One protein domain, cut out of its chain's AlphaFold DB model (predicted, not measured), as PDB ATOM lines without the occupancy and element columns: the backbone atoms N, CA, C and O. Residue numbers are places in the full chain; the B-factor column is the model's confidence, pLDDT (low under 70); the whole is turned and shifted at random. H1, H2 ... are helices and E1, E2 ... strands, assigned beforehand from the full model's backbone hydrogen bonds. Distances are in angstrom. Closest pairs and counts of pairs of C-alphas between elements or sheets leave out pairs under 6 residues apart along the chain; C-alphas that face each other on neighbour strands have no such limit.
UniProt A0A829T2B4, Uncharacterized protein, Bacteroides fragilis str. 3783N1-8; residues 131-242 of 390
ATOM      1  N   LEU A 131     169.396 141.446 132.529       64.31
ATOM      2  CA  LEU A 131     168.656 142.044 131.400       64.31
ATOM      3  C   LEU A 131     167.696 143.162 131.863       64.31
ATOM      4  O   LEU A 131     167.326 144.032 131.081       64.31
ATOM      5  N   GLU A 132     167.344 143.186 133.148       65.69
ATOM      6  CA  GLU A 132     166.558 144.250 133.780       65.69
ATOM      7  C   GLU A 132     167.229 145.625 133.661       65.69
ATOM      8  O   GLU A 132     166.527 146.626 133.562       65.69
ATOM      9  N   MET A 133     168.561 145.699 133.566       63.97
ATOM     10  CA  MET A 133     169.271 146.962 133.325       63.97
ATOM     11  C   MET A 133     169.074 147.523 131.921       63.97
ATOM     12  O   MET A 133     169.098 148.737 131.726       63.97
ATOM     13  N   TYR A 134     168.862 146.650 130.933       73.44
ATOM     14  CA  TYR A 134     168.432 147.093 129.611       73.44
ATOM     15  C   TYR A 134     166.999 147.638 129.663       73.44
ATOM     16  O   TYR A 134     166.586 148.375 128.768       73.44
ATOM     17  N   GLY A 135     166.231 147.274 130.699       84.75
ATOM     18  CA  GLY A 135     164.829 147.629 130.926       84.75
ATOM     19  C   GLY A 135     163.861 146.944 129.962       84.75
ATOM     20  O   GLY A 135     162.727 146.641 130.329       84.75
ATOM     21  N   ALA A 136     164.306 146.688 128.732       92.00
ATOM     22  CA  ALA A 136     163.537 146.058 127.680       92.00
ATOM     23  C   ALA A 136     164.425 145.396 126.621       92.00
ATOM     24  O   ALA A 136     165.599 145.736 126.451       92.00
ATOM     25  N   PHE A 137     163.816 144.504 125.846       94.88
ATOM     26  CA  PHE A 137     164.407 143.910 124.651       94.88
ATOM     27  C   PHE A 137     163.372 143.809 123.527       94.88
ATOM     28  O   PHE A 137     162.168 143.847 123.779       94.88
ATOM     29  N   GLY A 138     163.838 143.709 122.285       96.38
ATOM     30  CA  GLY A 138     162.987 143.536 121.112       96.38
ATOM     31  C   GLY A 138     162.823 142.054 120.805       96.38
ATOM     32  O   GLY A 138     163.807 141.313 120.877       96.38
ATOM     33  N   ILE A 139     161.614 141.612 120.455       96.75
ATOM     34  CA  ILE A 139     161.321 140.229 120.055       96.75
ATOM     35  C   ILE A 139     160.671 140.185 118.669       96.75
ATOM     36  O   ILE A 139     159.741 140.926 118.356       96.75
ATOM     37  N   SER A 140     161.157 139.290 117.816       96.19
ATOM     38  CA  SER A 140     160.495 138.913 116.567       96.19
ATOM     39  C   SER A 140     160.184 137.426 116.588       96.19
ATOM     40  O   SER A 140     160.994 136.626 117.063       96.19
ATOM     41  N   ALA A 141     159.019 137.054 116.067       94.88
ATOM     42  CA  ALA A 141     158.534 135.687 116.108       94.88
ATOM     43  C   ALA A 141     157.918 135.258 114.779       94.88
ATOM     44  O   ALA A 141     157.242 136.028 114.096       94.88
ATOM     45  N   PHE A 142     158.134 133.988 114.465       93.44
ATOM     46  CA  PHE A 142     157.583 133.298 113.308       93.44
ATOM     47  C   PHE A 142     156.614 132.233 113.798       93.44
ATOM     48  O   PHE A 142     156.928 131.531 114.761       93.44
ATOM     49  N   CYS A 143     155.484 132.076 113.113       91.94
ATOM     50  CA  CYS A 143     154.543 130.986 113.341       91.94
ATOM     51  C   CYS A 143     154.322 130.238 112.024       91.94
ATOM     52  O   CYS A 143     153.932 130.834 111.028       91.94
ATOM     53  N   TYR A 144     154.578 128.931 111.989       91.25
ATOM     54  CA  TYR A 144     154.513 128.156 110.748       91.25
ATOM     55  C   TYR A 144     154.077 126.713 110.980       91.25
ATOM     56  O   TYR A 144     154.108 126.206 112.097       91.25
ATOM     57  N   MET A 145     153.671 126.045 109.904       90.44
ATOM     58  CA  MET A 145     153.400 124.607 109.887       90.44
ATOM     59  C   MET A 145     154.512 123.877 109.129       90.44
ATOM     60  O   MET A 145     155.081 124.416 108.181       90.44
ATOM     61  N   GLY A 146     154.789 122.631 109.513       85.75
ATOM     62  CA  GLY A 146     155.827 121.821 108.872       85.75
ATOM     63  C   GLY A 146     157.241 122.319 109.179       85.75
ATOM     64  O   GLY A 146     157.518 122.785 110.284       85.75
ATOM     65  N   THR A 147     158.148 122.183 108.211       84.19
ATOM     66  CA  THR A 147     159.576 122.485 108.383       84.19
ATOM     67  C   THR A 147     159.867 123.978 108.237       84.19
ATOM     68  O   THR A 147     159.301 124.648 107.373       84.19
ATOM     69  N   TRP A 148     160.813 124.479 109.034       83.38
ATOM     70  CA  TRP A 148     161.348 125.835 108.902       83.38
ATOM     71  C   TRP A 148     161.782 126.161 107.466       83.38
ATOM     72  O   TRP A 148     162.471 125.373 106.814       83.38
ATOM     73  N   ASN A 149     161.418 127.355 106.996       76.12
ATOM     74  CA  ASN A 149     161.784 127.868 105.681       76.12
ATOM     75  C   ASN A 149     162.207 129.338 105.795       76.12
ATOM     76  O   ASN A 149     161.427 130.185 106.225       76.12
ATOM     77  N   ALA A 150     163.414 129.658 105.326       70.81
ATOM     78  CA  ALA A 150     163.962 131.015 105.331       70.81
ATOM     79  C   ALA A 150     163.266 131.990 104.349       70.81
ATOM     80  O   ALA A 150     163.674 133.137 104.234       70.81
ATOM     81  N   SER A 151     162.219 131.567 103.636       75.94
ATOM     82  CA  SER A 151     161.344 132.456 102.851       75.94
ATOM     83  C   SER A 151     160.224 133.099 103.682       75.94
ATOM     84  O   SER A 151     159.481 133.936 103.165       75.94
ATOM     85  N   LEU A 152     160.053 132.692 104.944       77.81
ATOM     86  CA  LEU A 152     159.056 133.264 105.849       77.81
ATOM     87  C   LEU A 152     159.499 134.655 106.329       77.81
ATOM     88  O   LEU A 152     160.688 134.927 106.444       77.81
ATOM     89  N   SER A 153     158.546 135.542 106.603       73.00
ATOM     90  CA  SER A 153     158.773 136.806 107.329       73.00
ATOM     91  C   SER A 153     158.275 136.658 108.771       73.00
ATOM     92  O   SER A 153     157.444 135.775 108.990       73.00
ATOM     93  N   PRO A 154     158.732 137.488 109.729       72.12
ATOM     94  CA  PRO A 154     158.228 137.481 111.103       72.12
ATOM     95  C   PRO A 154     156.779 137.990 111.123       72.12
ATOM     96  O   PRO A 154     156.491 139.173 111.309       72.12
ATOM     97  N   ASP A 155     155.855 137.092 110.806       80.56
ATOM     98  CA  ASP A 155     154.440 137.377 110.601       80.56
ATOM     99  C   ASP A 155     153.658 137.416 111.916       80.56
ATOM    100  O   ASP A 155     152.626 138.084 111.980       80.56
ATOM    101  N   PHE A 156     154.188 136.776 112.962       90.19
ATOM    102  CA  PHE A 156     153.552 136.684 114.271       90.19
ATOM    103  C   PHE A 156     153.903 137.859 115.198       90.19
ATOM    104  O   PHE A 156     153.004 138.519 115.706       90.19
ATOM    105  N   MET A 157     155.192 138.161 115.386       94.69
ATOM    106  CA  MET A 157     155.675 139.346 116.121       94.69
ATOM    107  C   MET A 157     156.810 139.985 115.336       94.69
ATOM    108  O   MET A 157     157.676 139.268 114.835       94.69
ATOM    109  N   HIS A 158     156.865 141.312 115.283       95.06
ATOM    110  CA  HIS A 158     157.977 142.013 114.654       95.06
ATOM    111  C   HIS A 158     158.458 143.164 115.530       95.06
ATOM    112  O   HIS A 158     157.743 144.146 115.695       95.06
ATOM    113  N   ASN A 159     159.681 143.023 116.044       95.38
ATOM    114  CA  ASN A 159     160.322 143.976 116.947       95.38
ATOM    115  C   ASN A 159     159.415 144.455 118.097       95.38
ATOM    116  O   ASN A 159     159.395 145.635 118.437       95.38
ATOM    117  N   GLU A 160     158.631 143.544 118.672       96.12
ATOM    118  CA  GLU A 160     157.774 143.875 119.805       96.12
ATOM    119  C   GLU A 160     158.645 144.164 121.025       96.12
ATOM    120  O   GLU A 160     159.612 143.450 121.305       96.12
ATOM    121  N   ARG A 161     158.296 145.214 121.763       95.75
ATOM    122  CA  ARG A 161     159.003 145.592 122.982       95.75
ATOM    123  C   ARG A 161     158.560 144.683 124.125       95.75
ATOM    124  O   ARG A 161     157.377 144.617 124.445       95.75
ATOM    125  N   VAL A 162     159.519 144.014 124.758       95.19
ATOM    126  CA  VAL A 162     159.297 143.164 125.931       95.19
ATOM    127  C   VAL A 162     159.850 143.857 127.168       95.19
ATOM    128  O   VAL A 162     161.012 144.261 127.177       95.19
ATOM    129  N   THR A 163     159.035 143.978 128.214       93.38
ATOM    130  CA  THR A 163     159.412 144.585 129.502       93.38
ATOM    131  C   THR A 163     159.087 143.651 130.663       93.38
ATOM    132  O   THR A 163     158.291 142.721 130.519       93.38
ATOM    133  N   LEU A 164     159.729 143.873 131.813       88.81
ATOM    134  CA  LEU A 164     159.434 143.150 133.046       88.81
ATOM    135  C   LEU A 164     158.266 143.818 133.778       88.81
ATOM    136  O   LEU A 164     158.376 144.964 134.213       88.81
ATOM    137  N   SER A 165     157.170 143.086 133.971       83.00
ATOM    138  CA  SER A 165     156.021 143.535 134.762       83.00
ATOM    139  C   SER A 165     155.474 142.382 135.598       83.00
ATOM    140  O   SER A 165     155.312 141.267 135.110       83.00
ATOM    141  N   GLY A 166     155.244 142.612 136.894       76.44
ATOM    142  CA  GLY A 166     154.720 141.576 137.795       76.44
ATOM    143  C   GLY A 166     155.609 140.328 137.938       76.44
ATOM    144  O   GLY A 166     155.106 139.272 138.306       76.44
ATOM    145  N   GLY A 167     156.913 140.432 137.645       78.81
ATOM    146  CA  GLY A 167     157.861 139.310 137.691       78.81
ATOM    147  C   GLY A 167     157.918 138.457 136.417       78.81
ATOM    148  O   GLY A 167     158.641 137.464 136.395       78.81
ATOM    149  N   LEU A 168     157.193 138.839 135.361       82.06
ATOM    150  CA  LEU A 168     157.179 138.156 134.068       82.06
ATOM    151  C   LEU A 168     157.601 139.118 132.955       82.06
ATOM    152  O   LEU A 168     157.238 140.295 132.963       82.06
ATOM    153  N   TRP A 169     158.375 138.618 131.991       91.38
ATOM    154  CA  TRP A 169     158.712 139.385 130.795       91.38
ATOM    155  C   TRP A 169     157.653 139.153 129.723       91.38
ATOM    156  O   TRP A 169     157.439 138.016 129.297       91.38
ATOM    157  N   GLY A 170     157.014 140.228 129.271       92.94
ATOM    158  CA  GLY A 170     155.933 140.178 128.292       92.94
ATOM    159  C   GLY A 170     155.882 141.428 127.419       92.94
ATOM    160  O   GLY A 170     156.546 142.430 127.691       92.94
ATOM    161  N   THR A 171     155.122 141.337 126.335       94.75
ATOM    162  CA  THR A 171     154.808 142.459 125.443       94.75
ATOM    163  C   THR A 171     153.566 143.201 125.937       94.75
ATOM    164  O   THR A 171     152.695 142.593 126.559       94.75
ATOM    165  N   ASP A 172     153.435 144.490 125.605       89.94
ATOM    166  CA  ASP A 172     152.236 145.279 125.948       89.94
ATOM    167  C   ASP A 172     150.972 144.705 125.289       89.94
ATOM    168  O   ASP A 172     149.901 144.635 125.895       89.94
ATOM    169  N   LYS A 173     151.099 144.251 124.035       91.25
ATOM    170  CA  LYS A 173     150.062 143.479 123.349       91.25
ATOM    171  C   LYS A 173     150.121 142.025 123.804       91.25
ATOM    172  O   LYS A 173     151.177 141.402 123.747       91.25
ATOM    173  N   THR A 174     148.983 141.443 124.167       90.25
ATOM    174  CA  THR A 174     148.902 140.013 124.483       90.25
ATOM    175  C   THR A 174     148.965 139.167 123.212       90.25
ATOM    176  O   THR A 174     148.199 139.374 122.271       90.25
ATOM    177  N   TYR A 175     149.854 138.175 123.207       92.88
ATOM    178  CA  TYR A 175     149.949 137.156 122.165       92.88
ATOM    179  C   TYR A 175     149.651 135.779 122.762       92.88
ATOM    180  O   TYR A 175     150.167 135.442 123.826       92.88
ATOM    181  N   TYR A 176     148.841 134.978 122.070       92.81
ATOM    182  CA  TYR A 176     148.431 133.646 122.525       92.81
ATOM    183  C   TYR A 176     149.106 132.538 121.721       92.81
ATOM    184  O   TYR A 176     149.378 132.691 120.528       92.81
ATOM    185  N   TRP A 177     149.330 131.396 122.368       93.44
ATOM    186  CA  TRP A 177     149.876 130.202 121.728       93.44
ATOM    187  C   TRP A 177     148.985 129.722 120.563       93.44
ATOM    188  O   TRP A 177     147.772 129.567 120.734       93.44
ATOM    189  N   PRO A 178     149.552 129.453 119.370       90.62
ATOM    190  CA  PRO A 178     148.765 129.119 118.184       90.62
ATOM    191  C   PRO A 178     148.186 127.690 118.203       90.62
ATOM    192  O   PRO A 178     147.244 127.407 117.458       90.62
ATOM    193  N   GLY A 179     148.701 126.806 119.066       91.12
ATOM    194  CA  GLY A 179     148.278 125.412 119.221       91.12
ATOM    195  C   GLY A 179     149.271 124.400 118.635       91.12
ATOM    196  O   GLY A 179     150.199 124.748 117.911       91.12
ATOM    197  N   GLY A 180     149.071 123.113 118.943       91.00
ATOM    198  CA  GLY A 180     150.069 122.058 118.692       91.00
ATOM    199  C   GLY A 180     150.343 121.725 117.221       91.00
ATOM    200  O   GLY A 180     151.331 121.055 116.933       91.00
ATOM    201  N   GLY A 181     149.499 122.200 116.297       90.75
ATOM    202  CA  GLY A 181     149.702 122.074 114.849       90.75
ATOM    203  C   GLY A 181     150.701 123.077 114.260       90.75
ATOM    204  O   GLY A 181     150.980 123.018 113.064       90.75
ATOM    205  N   TYR A 182     151.227 123.987 115.081       92.25
ATOM    206  CA  TYR A 182     152.162 125.029 114.673       92.25
ATOM    207  C   TYR A 182     153.516 124.865 115.361       92.25
ATOM    208  O   TYR A 182     153.622 124.322 116.461       92.25
ATOM    209  N   ASN A 183     154.540 125.408 114.718       93.50
ATOM    210  CA  ASN A 183     155.879 125.610 115.239       93.50
ATOM    211  C   ASN A 183     156.150 127.111 115.335       93.50
ATOM    212  O   ASN A 183     155.651 127.903 114.530       93.50
ATOM    213  N   MET A 184     156.954 127.496 116.319       93.62
ATOM    214  CA  MET A 184     157.341 128.872 116.572       93.62
ATOM    215  C   MET A 184     158.855 129.010 116.670       93.62
ATOM    216  O   MET A 184     159.543 128.117 117.162       93.62
ATOM    217  N   ARG A 185     159.377 130.156 116.236       94.50
ATOM    218  CA  ARG A 185     160.763 130.569 116.489       94.50
ATOM    219  C   ARG A 185     160.787 132.013 116.938       94.50
ATOM    220  O   ARG A 185     160.117 132.843 116.329       94.50
ATOM    221  N   PHE A 186     161.592 132.295 117.952       95.38
ATOM    222  CA  PHE A 186     161.735 133.613 118.548       95.38
ATOM    223  C   PHE A 186     163.183 134.082 118.448       95.38
ATOM    224  O   PHE A 186     164.119 133.319 118.703       95.38
ATOM    225  N   PHE A 187     163.352 135.351 118.095       95.75
ATOM    226  CA  PHE A 187     164.639 136.026 117.984       95.75
ATOM    227  C   PHE A 187     164.572 137.326 118.765       95.75
ATOM    228  O   PHE A 187     163.683 138.142 118.522       95.75
ATOM    229  N   ALA A 188     165.496 137.495 119.706       96.12
ATOM    230  CA  ALA A 188     165.498 138.619 120.628       96.12
ATOM    231  C   ALA A 188     166.813 139.385 120.574       96.12
ATOM    232  O   ALA A 188     167.867 138.784 120.351       96.12
ATOM    233  N   TYR A 189     166.769 140.687 120.835       95.69
ATOM    234  CA  TYR A 189     167.972 141.499 120.987       95.69
ATOM    235  C   TYR A 189     167.785 142.619 122.008       95.69
ATOM    236  O   TYR A 189     166.671 143.099 122.223       95.69
ATOM    237  N   ALA A 190     168.883 143.043 122.625       91.88
ATOM    238  CA  ALA A 190     168.918 144.169 123.548       91.88
ATOM    239  C   ALA A 190     170.206 144.987 123.341       91.88
ATOM    240  O   ALA A 190     171.242 144.392 123.045       91.88
ATOM    241  N   PRO A 191     170.178 146.323 123.502       91.31
ATOM    242  CA  PRO A 191     169.019 147.145 123.852       91.31
ATOM    243  C   PRO A 191     168.069 147.332 122.666       91.31
ATOM    244  O   PRO A 191     168.509 147.533 121.533       91.31
ATOM    245  N   VAL A 192     166.768 147.331 122.951       88.88
ATOM    246  CA  VAL A 192     165.743 147.827 122.020       88.88
ATOM    247  C   VAL A 192     165.715 149.364 122.046       88.88
ATOM    248  O   VAL A 192     166.194 149.972 123.004       88.88
ATOM    249  N   ASP A 193     165.195 149.993 120.990       83.06
ATOM    250  CA  ASP A 193     165.123 151.458 120.814       83.06
ATOM    251  C   ASP A 193     166.486 152.165 120.736       83.06
ATOM    252  O   ASP A 193     166.672 153.297 121.181       83.06
ATOM    253  N   SER A 194     167.467 151.480 120.154       85.62
ATOM    254  CA  SER A 194     168.754 152.066 119.800       85.62
ATOM    255  C   SER A 194     168.767 152.427 118.319       85.62
ATOM    256  O   SER A 194     168.618 151.547 117.477       85.62
ATOM    257  N   GLU A 195     169.053 153.684 117.980       89.50
ATOM    258  CA  GLU A 195     169.313 154.087 116.584       89.50
ATOM    259  C   GLU A 195     170.555 153.394 115.999       89.50
ATOM    260  O   GLU A 195     170.725 153.298 114.786       89.50
ATOM    261  N   ASN A 196     171.415 152.869 116.875       91.62
ATOM    262  CA  ASN A 196     172.642 152.174 116.515       91.62
ATOM    263  C   ASN A 196     172.445 150.674 116.274       91.62
ATOM    264  O   ASN A 196     173.328 150.062 115.676       91.62
ATOM    265  N   TYR A 197     171.335 150.080 116.740       93.12
ATOM    266  CA  TYR A 197     171.051 148.643 116.613       93.12
ATOM    267  C   TYR A 197     169.636 148.430 116.078       93.12
ATOM    268  O   TYR A 197     168.651 148.481 116.817       93.12
ATOM    269  N   LEU A 198     169.549 148.175 114.777       95.62
ATOM    270  CA  LEU A 198     168.289 148.106 114.048       95.62
ATOM    271  C   LEU A 198     168.043 146.681 113.565       95.62
ATOM    272  O   LEU A 198     168.861 146.124 112.831       95.62
ATOM    273  N   VAL A 199     166.911 146.098 113.950       95.75
ATOM    274  CA  VAL A 199     166.467 144.817 113.396       95.75
ATOM    275  C   VAL A 199     165.940 145.004 111.973       95.75
ATOM    276  O   VAL A 199     165.330 146.021 111.660       95.75
ATOM    277  N   SER A 200     166.195 144.028 111.101       95.25
ATOM    278  CA  SER A 200     165.704 144.002 109.718       95.25
ATOM    279  C   SER A 200     164.194 144.214 109.637       95.25
ATOM    280  O   SER A 200     163.477 143.589 110.413       95.25
ATOM    281  N   ASP A 201     163.719 144.978 108.651       92.81
ATOM    282  CA  ASP A 201     162.298 145.297 108.459       92.81
ATOM    283  C   ASP A 201     161.374 144.069 108.419       92.81
ATOM    284  O   ASP A 201     161.759 142.977 108.000       92.81
ATOM    285  N   LYS A 202     160.092 144.267 108.752       89.69
ATOM    286  CA  LYS A 202     159.058 143.213 108.766       89.69
ATOM    287  C   LYS A 202     158.945 142.426 107.456       89.69
ATOM    288  O   LYS A 202     158.560 141.257 107.462       89.69
ATOM    289  N   GLN A 203     159.228 143.061 106.320       87.75
ATOM    290  CA  GLN A 203     159.149 142.446 104.993       87.75
ATOM    291  C   GLN A 203     160.383 141.600 104.655       87.75
ATOM    292  O   GLN A 203     160.329 140.833 103.687       87.75
ATOM    293  N   TYR A 204     161.465 141.715 105.435       88.62
ATOM    294  CA  TYR A 204     162.657 140.894 105.282       88.62
ATOM    295  C   TYR A 204     162.292 139.410 105.394       88.62
ATOM    296  O   TYR A 204     161.496 138.998 106.243       88.62
ATOM    297  N   LYS A 205     162.837 138.610 104.478       87.12
ATOM    298  CA  LYS A 205     162.579 137.173 104.404       87.12
ATOM    299  C   LYS A 205     163.728 136.419 105.051       87.12
ATOM    300  O   LYS A 205     164.885 136.638 104.705       87.12
ATOM    301  N   GLY A 206     163.378 135.522 105.960       86.94
ATOM    302  CA  GLY A 206     164.303 134.702 106.721       86.94
ATOM    303  C   GLY A 206     164.531 135.228 108.127       86.94
ATOM    304  O   GLY A 206     163.861 136.147 108.596       86.94
ATOM    305  N   THR A 207     165.475 134.590 108.811       90.00
ATOM    306  CA  THR A 207     165.868 134.948 110.173       90.00
ATOM    307  C   THR A 207     166.289 136.421 110.242       90.00
ATOM    308  O   THR A 207     167.064 136.848 109.383       90.00
ATOM    309  N   PRO A 208     165.822 137.193 111.244       93.75
ATOM    310  CA  PRO A 208     166.144 138.607 111.346       93.75
ATOM    311  C   PRO A 208     167.650 138.869 111.395       93.75
ATOM    312  O   PRO A 208     168.435 138.069 111.921       93.75
ATOM    313  N   THR A 209     168.048 140.018 110.863       96.44
ATOM    314  CA  THR A 209     169.409 140.543 110.999       96.44
ATOM    315  C   THR A 209     169.410 141.797 111.864       96.44
ATOM    316  O   THR A 209     168.372 142.432 112.043       96.44
ATOM    317  N   LEU A 210     170.571 142.145 112.413       97.31
ATOM    318  CA  LEU A 210     170.782 143.382 113.162       97.31
ATOM    319  C   LEU A 210     171.824 144.234 112.446       97.31
ATOM    320  O   LEU A 210     172.993 143.856 112.375       97.31
ATOM    321  N   THR A 211     171.409 145.386 111.934       97.25
ATOM    322  CA  THR A 211     172.329 146.428 111.481       97.25
ATOM    323  C   THR A 211     172.878 147.148 112.703       97.25
ATOM    324  O   THR A 211     172.115 147.619 113.545       97.25
ATOM    325  N   CYS A 212     174.199 147.227 112.803       96.94
ATOM    326  CA  CYS A 212     174.910 147.788 113.939       96.94
ATOM    327  C   CYS A 212     175.870 148.882 113.483       96.94
ATOM    328  O   CYS A 212     176.640 148.670 112.546       96.94
ATOM    329  N   THR A 213     175.859 150.016 114.181       96.44
ATOM    330  CA  THR A 213     176.872 151.071 114.065       96.44
ATOM    331  C   THR A 213     177.356 151.450 115.457       96.44
ATOM    332  O   THR A 213     176.583 151.940 116.267       96.44
ATOM    333  N   ILE A 214     178.634 151.240 115.756       94.62
ATOM    334  CA  ILE A 214     179.229 151.590 117.045       94.62
ATOM    335  C   ILE A 214     179.447 153.111 117.113       94.62
ATOM    336  O   ILE A 214     180.181 153.654 116.276       94.62
ATOM    337  N   PRO A 215     178.867 153.813 118.107       90.81
ATOM    338  CA  PRO A 215     179.108 155.237 118.317       90.81
ATOM    339  C   PRO A 215     180.573 155.538 118.632       90.81
ATOM    340  O   PRO A 215     181.210 154.823 119.404       90.81
ATOM    341  N   ALA A 216     181.096 156.649 118.111       88.06
ATOM    342  CA  ALA A 216     182.479 157.064 118.364       88.06
ATOM    343  C   ALA A 216     182.768 157.366 119.850       88.06
ATOM    344  O   ALA A 216     183.902 157.220 120.304       88.06
ATOM    345  N   GLN A 217     181.749 157.790 120.604       80.75
ATOM    346  CA  GLN A 217     181.859 158.121 122.024       80.75
ATOM    347  C   GLN A 217     181.580 156.890 122.890       80.75
ATOM    348  O   GLN A 217     180.454 156.396 122.903       80.75
ATOM    349  N   THR A 218     182.577 156.450 123.661       76.44
ATOM    350  CA  THR A 218     182.489 155.273 124.544       76.44
ATOM    351  C   THR A 218     181.265 155.272 125.468       76.44
ATOM    352  O   THR A 218     180.592 154.248 125.517       76.44
ATOM    353  N   PRO A 219     180.862 156.387 126.117       76.19
ATOM    354  CA  PRO A 219     179.676 156.391 126.983       76.19
ATOM    355  C   PRO A 219     178.343 156.114 126.266       76.19
ATOM    356  O   PRO A 219     177.351 155.801 126.919       76.19
ATOM    357  N   LEU A 220     178.294 156.266 124.938       81.19
ATOM    358  CA  LEU A 220     177.113 155.959 124.122       81.19
ATOM    359  C   LEU A 220     177.138 154.531 123.574       81.19
ATOM    360  O   LEU A 220     176.125 154.056 123.055       81.19
ATOM    361  N   GLN A 221     178.284 153.856 123.656       86.12
ATOM    362  CA  GLN A 221     178.401 152.465 123.259       86.12
ATOM    363  C   GLN A 221     177.681 151.604 124.288       86.12
ATOM    364  O   GLN A 221     177.853 151.763 125.496       86.12
ATOM    365  N   LYS A 222     176.857 150.685 123.800       84.12
ATOM    366  CA  LYS A 222     176.182 149.703 124.638       84.12
ATOM    367  C   LYS A 222     176.607 148.322 124.181       84.12
ATOM    368  O   LYS A 222     176.973 148.111 123.026       84.12
ATOM    369  N   ASP A 223     176.556 147.381 125.098       86.12
ATOM    370  CA  ASP A 223     176.758 145.991 124.747       86.12
ATOM    371  C   ASP A 223     175.502 145.438 124.054       86.12
ATOM    372  O   ASP A 223     174.385 145.606 124.555       86.12
ATOM    373  N   LEU A 224     175.691 144.828 122.883       89.19
ATOM    374  CA  LEU A 224     174.617 144.253 122.079       89.19
ATOM    375  C   LEU A 224     174.495 142.767 122.409       89.19
ATOM    376  O   LEU A 224     175.412 141.974 122.167       89.19
ATOM    377  N   LEU A 225     173.321 142.400 122.910       89.56
ATOM    378  CA  LEU A 225     172.958 141.037 123.253       89.56
ATOM    379  C   LEU A 225     171.945 140.490 122.253       89.56
ATOM    380  O   LEU A 225     171.033 141.199 121.831       89.56
ATOM    381  N   VAL A 226     172.053 139.202 121.927       92.81
ATOM    382  CA  VAL A 226     171.074 138.497 121.083       92.81
ATOM    383  C   VAL A 226     170.679 137.160 121.685       92.81
ATOM    384  O   VAL A 226     171.503 136.502 122.314       92.81
ATOM    385  N   ALA A 227     169.457 136.707 121.424       92.00
ATOM    386  CA  ALA A 227     168.999 135.363 121.751       92.00
ATOM    387  C   ALA A 227     168.191 134.760 120.596       92.00
ATOM    388  O   ALA A 227     167.551 135.465 119.814       92.00
ATOM    389  N   SER A 228     168.192 133.432 120.518       92.81
ATOM    390  CA  SER A 228     167.273 132.666 119.677       92.81
ATOM    391  C   SER A 228     166.754 131.478 120.474       92.81
ATOM    392  O   SER A 228     167.523 130.826 121.181       92.81
ATOM    393  N   SER A 229     165.458 131.199 120.365       92.56
ATOM    394  CA  SER A 229     164.825 130.086 121.078       92.56
ATOM    395  C   SER A 229     165.091 128.715 120.450       92.56
ATOM    396  O   SER A 229     164.841 127.693 121.083       92.56
ATOM    397  N   GLY A 230     165.522 128.676 119.185       90.62
ATOM    398  CA  GLY A 230     165.302 127.500 118.342       90.62
ATOM    399  C   GLY A 230     163.810 127.275 118.063       90.62
ATOM    400  O   GLY A 230     162.986 128.170 118.272       90.62
ATOM    401  N   GLU A 231     163.462 126.092 117.561       93.06
ATOM    402  CA  GLU A 231     162.071 125.720 117.280       93.06
ATOM    403  C   GLU A 231     161.335 125.307 118.564       93.06
ATOM    404  O   GLU A 231     161.806 124.461 119.323       93.06
ATOM    405  N   ILE A 232     160.168 125.909 118.794       93.75
ATOM    406  CA  ILE A 232     159.273 125.649 119.923       93.75
ATOM    407  C   ILE A 232     157.917 125.195 119.377       93.75
ATOM    408  O   ILE A 232     157.398 125.775 118.427       93.75
ATOM    409  N   ASN A 233     157.308 124.179 119.989       93.81
ATOM    410  CA  ASN A 233     155.961 123.752 119.612       93.81
ATOM    411  C   ASN A 233     154.913 124.820 119.986       93.81
ATOM    412  O   ASN A 233     154.937 125.370 121.084       93.81
ATOM    413  N   GLY A 234     153.941 125.064 119.111       92.00
ATOM    414  CA  GLY A 234     152.887 126.059 119.305       92.00
ATOM    415  C   GLY A 234     151.919 125.781 120.460       92.00
ATOM    416  O   GLY A 234     151.075 126.626 120.729       92.00
ATOM    417  N   ALA A 235     152.016 124.639 121.151       92.50
ATOM    418  CA  ALA A 235     151.300 124.334 122.394       92.50
ATOM    419  C   ALA A 235     152.186 124.403 123.658       92.50
ATOM    420  O   ALA A 235     151.759 123.944 124.717       92.50
ATOM    421  N   TYR A 236     153.403 124.963 123.579       90.88
ATOM    422  CA  TYR A 236     154.382 124.964 124.678       90.88
ATOM    423  C   TYR A 236     153.841 125.528 126.005       90.88
ATOM    424  O   TYR A 236     154.113 124.950 127.055       90.88
ATOM    425  N   SER A 237     153.021 126.588 125.958       89.25
ATOM    426  CA  SER A 237     152.214 127.099 127.088       89.25
ATOM    427  C   SER A 237     152.995 127.395 128.379       89.25
ATOM    428  O   SER A 237     152.487 127.190 129.481       89.25
ATOM    429  N   ARG A 238     154.250 127.840 128.254       89.56
ATOM    430  CA  ARG A 238     155.154 128.205 129.360       89.56
ATOM    431  C   ARG A 238     156.057 129.371 128.938       89.56
ATOM    432  O   ARG A 238     156.251 129.539 127.732       89.56
ATOM    433  N   PRO A 239     156.659 130.119 129.883       89.25
ATOM    434  CA  PRO A 239     157.627 131.155 129.545       89.25
ATOM    435  C   PRO A 239     158.782 130.612 128.699       89.25
ATOM    436  O   PRO A 239     159.375 129.578 129.016       89.25
ATOM    437  N   ILE A 240     159.099 131.308 127.610       91.69
ATOM    438  CA  ILE A 240     160.123 130.904 126.648       91.69
ATOM    439  C   ILE A 240     161.510 131.229 127.214       91.69
ATOM    440  O   ILE A 240     161.793 132.403 127.467       91.69
ATOM    441  N   PRO A 241     162.410 130.243 127.376       87.81
ATOM    442  CA  PRO A 241     163.774 130.521 127.796       87.81
ATOM    443  C   PRO A 241     164.542 131.217 126.666       87.81
ATOM    444  O   PRO A 241     164.693 130.668 125.574       87.81
ATOM    445  N   LEU A 242     165.063 132.415 126.934       88.38
ATOM    446  CA  LEU A 242     165.895 133.165 125.990       88.38
ATOM    447  C   LEU A 242     167.310 133.296 126.541       88.38
ATOM    448  O   LEU A 242     167.525 133.974 127.538       88.38
TER     449      LEU A 242
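Overview. This is residues 131 to 242 of the 390 residues of an uncharacterized protein of Bacteroides fragilis str. 3783N1-8 (UniProt A0A829T2B4). Five antiparallel strands make one twisted sheet that curls like part of a barrel; its long strands E1, E4 and E7 run side by side, while E2 bends and goes on with E3 to one side. The small hairpin E5 and E6 lies over one face of this sheet, the short strand E8 lies near E7 on the other, and the short helix H1 only grazes the sheet. The 112 printed residues hold, in order, H1 and E1 to E8, with under half of the residues in named elements; the class is mostly strand, and the main sheet's order is E3 E2 E1 E4 E7. The whole is compact, with a radius of gyration of the C-alphas of 14.7 A and spans of 49 by 35 by 20 A.

Along the chain. Find C-alpha 131 at (168.656, 142.044, 131.400), where H1, residues 131 to 134, begins. E1, residues 136 to 144, then runs 26.2 A to C-alpha 144 at (154.513, 128.156, 110.748). Next come E2, residues 157 to 165, 19.1 A long, and E3, residues 168 to 171. E4, residues 183 to 190, is 24.2 A long. Look then for E5, residues 197 to 199, and E6, residues 209 to 213, which spans 13.3 A. E7, residues 225 to 233, covers 24.5 A, and E8, residues 240 to 242, ends at (165.895, 133.165, 125.990).

Arrangement. Start at E1 and E4, antiparallel at 160 degrees, with N 140 and O 187 2.9 A apart. On the other side of E1, E2 is antiparallel at 133 degrees, with N 139 and O 160 at 2.8 A; E2 bends by 66 degrees at residue 160. The hairpin of E2 and E3 has N 165 and O 168 at 3.0 A. E1, E2 and E3 form a meander, each strand the antiparallel neighbour of the one before, and with E4 beside E1 a Greek key. E7, an edge strand like E3, pairs with E4 at 169 degrees, with N 227 and O 188 at 2.8 A. In the hairpin of E5 and E6, N 211 and O 198 are 2.8 A apart; E4 and E5 are near each other. E8 pairs with no named strand; its closest C-alphas to E7 are those of Ala 227 and Leu 242, 5.7 A. H1 is too short for an O i to N i+4 pair.

Size, cuts and confidence. The two C-alphas farthest apart, those of Gly 181 and Gln 217, are 48.8 A apart. The printed part has no cut. The links E1 to E2, E3 to E4 and E6 to E7 are long. The mean pLDDT of the printed part is 89.0; look for values under 70 at residues 131 to 133.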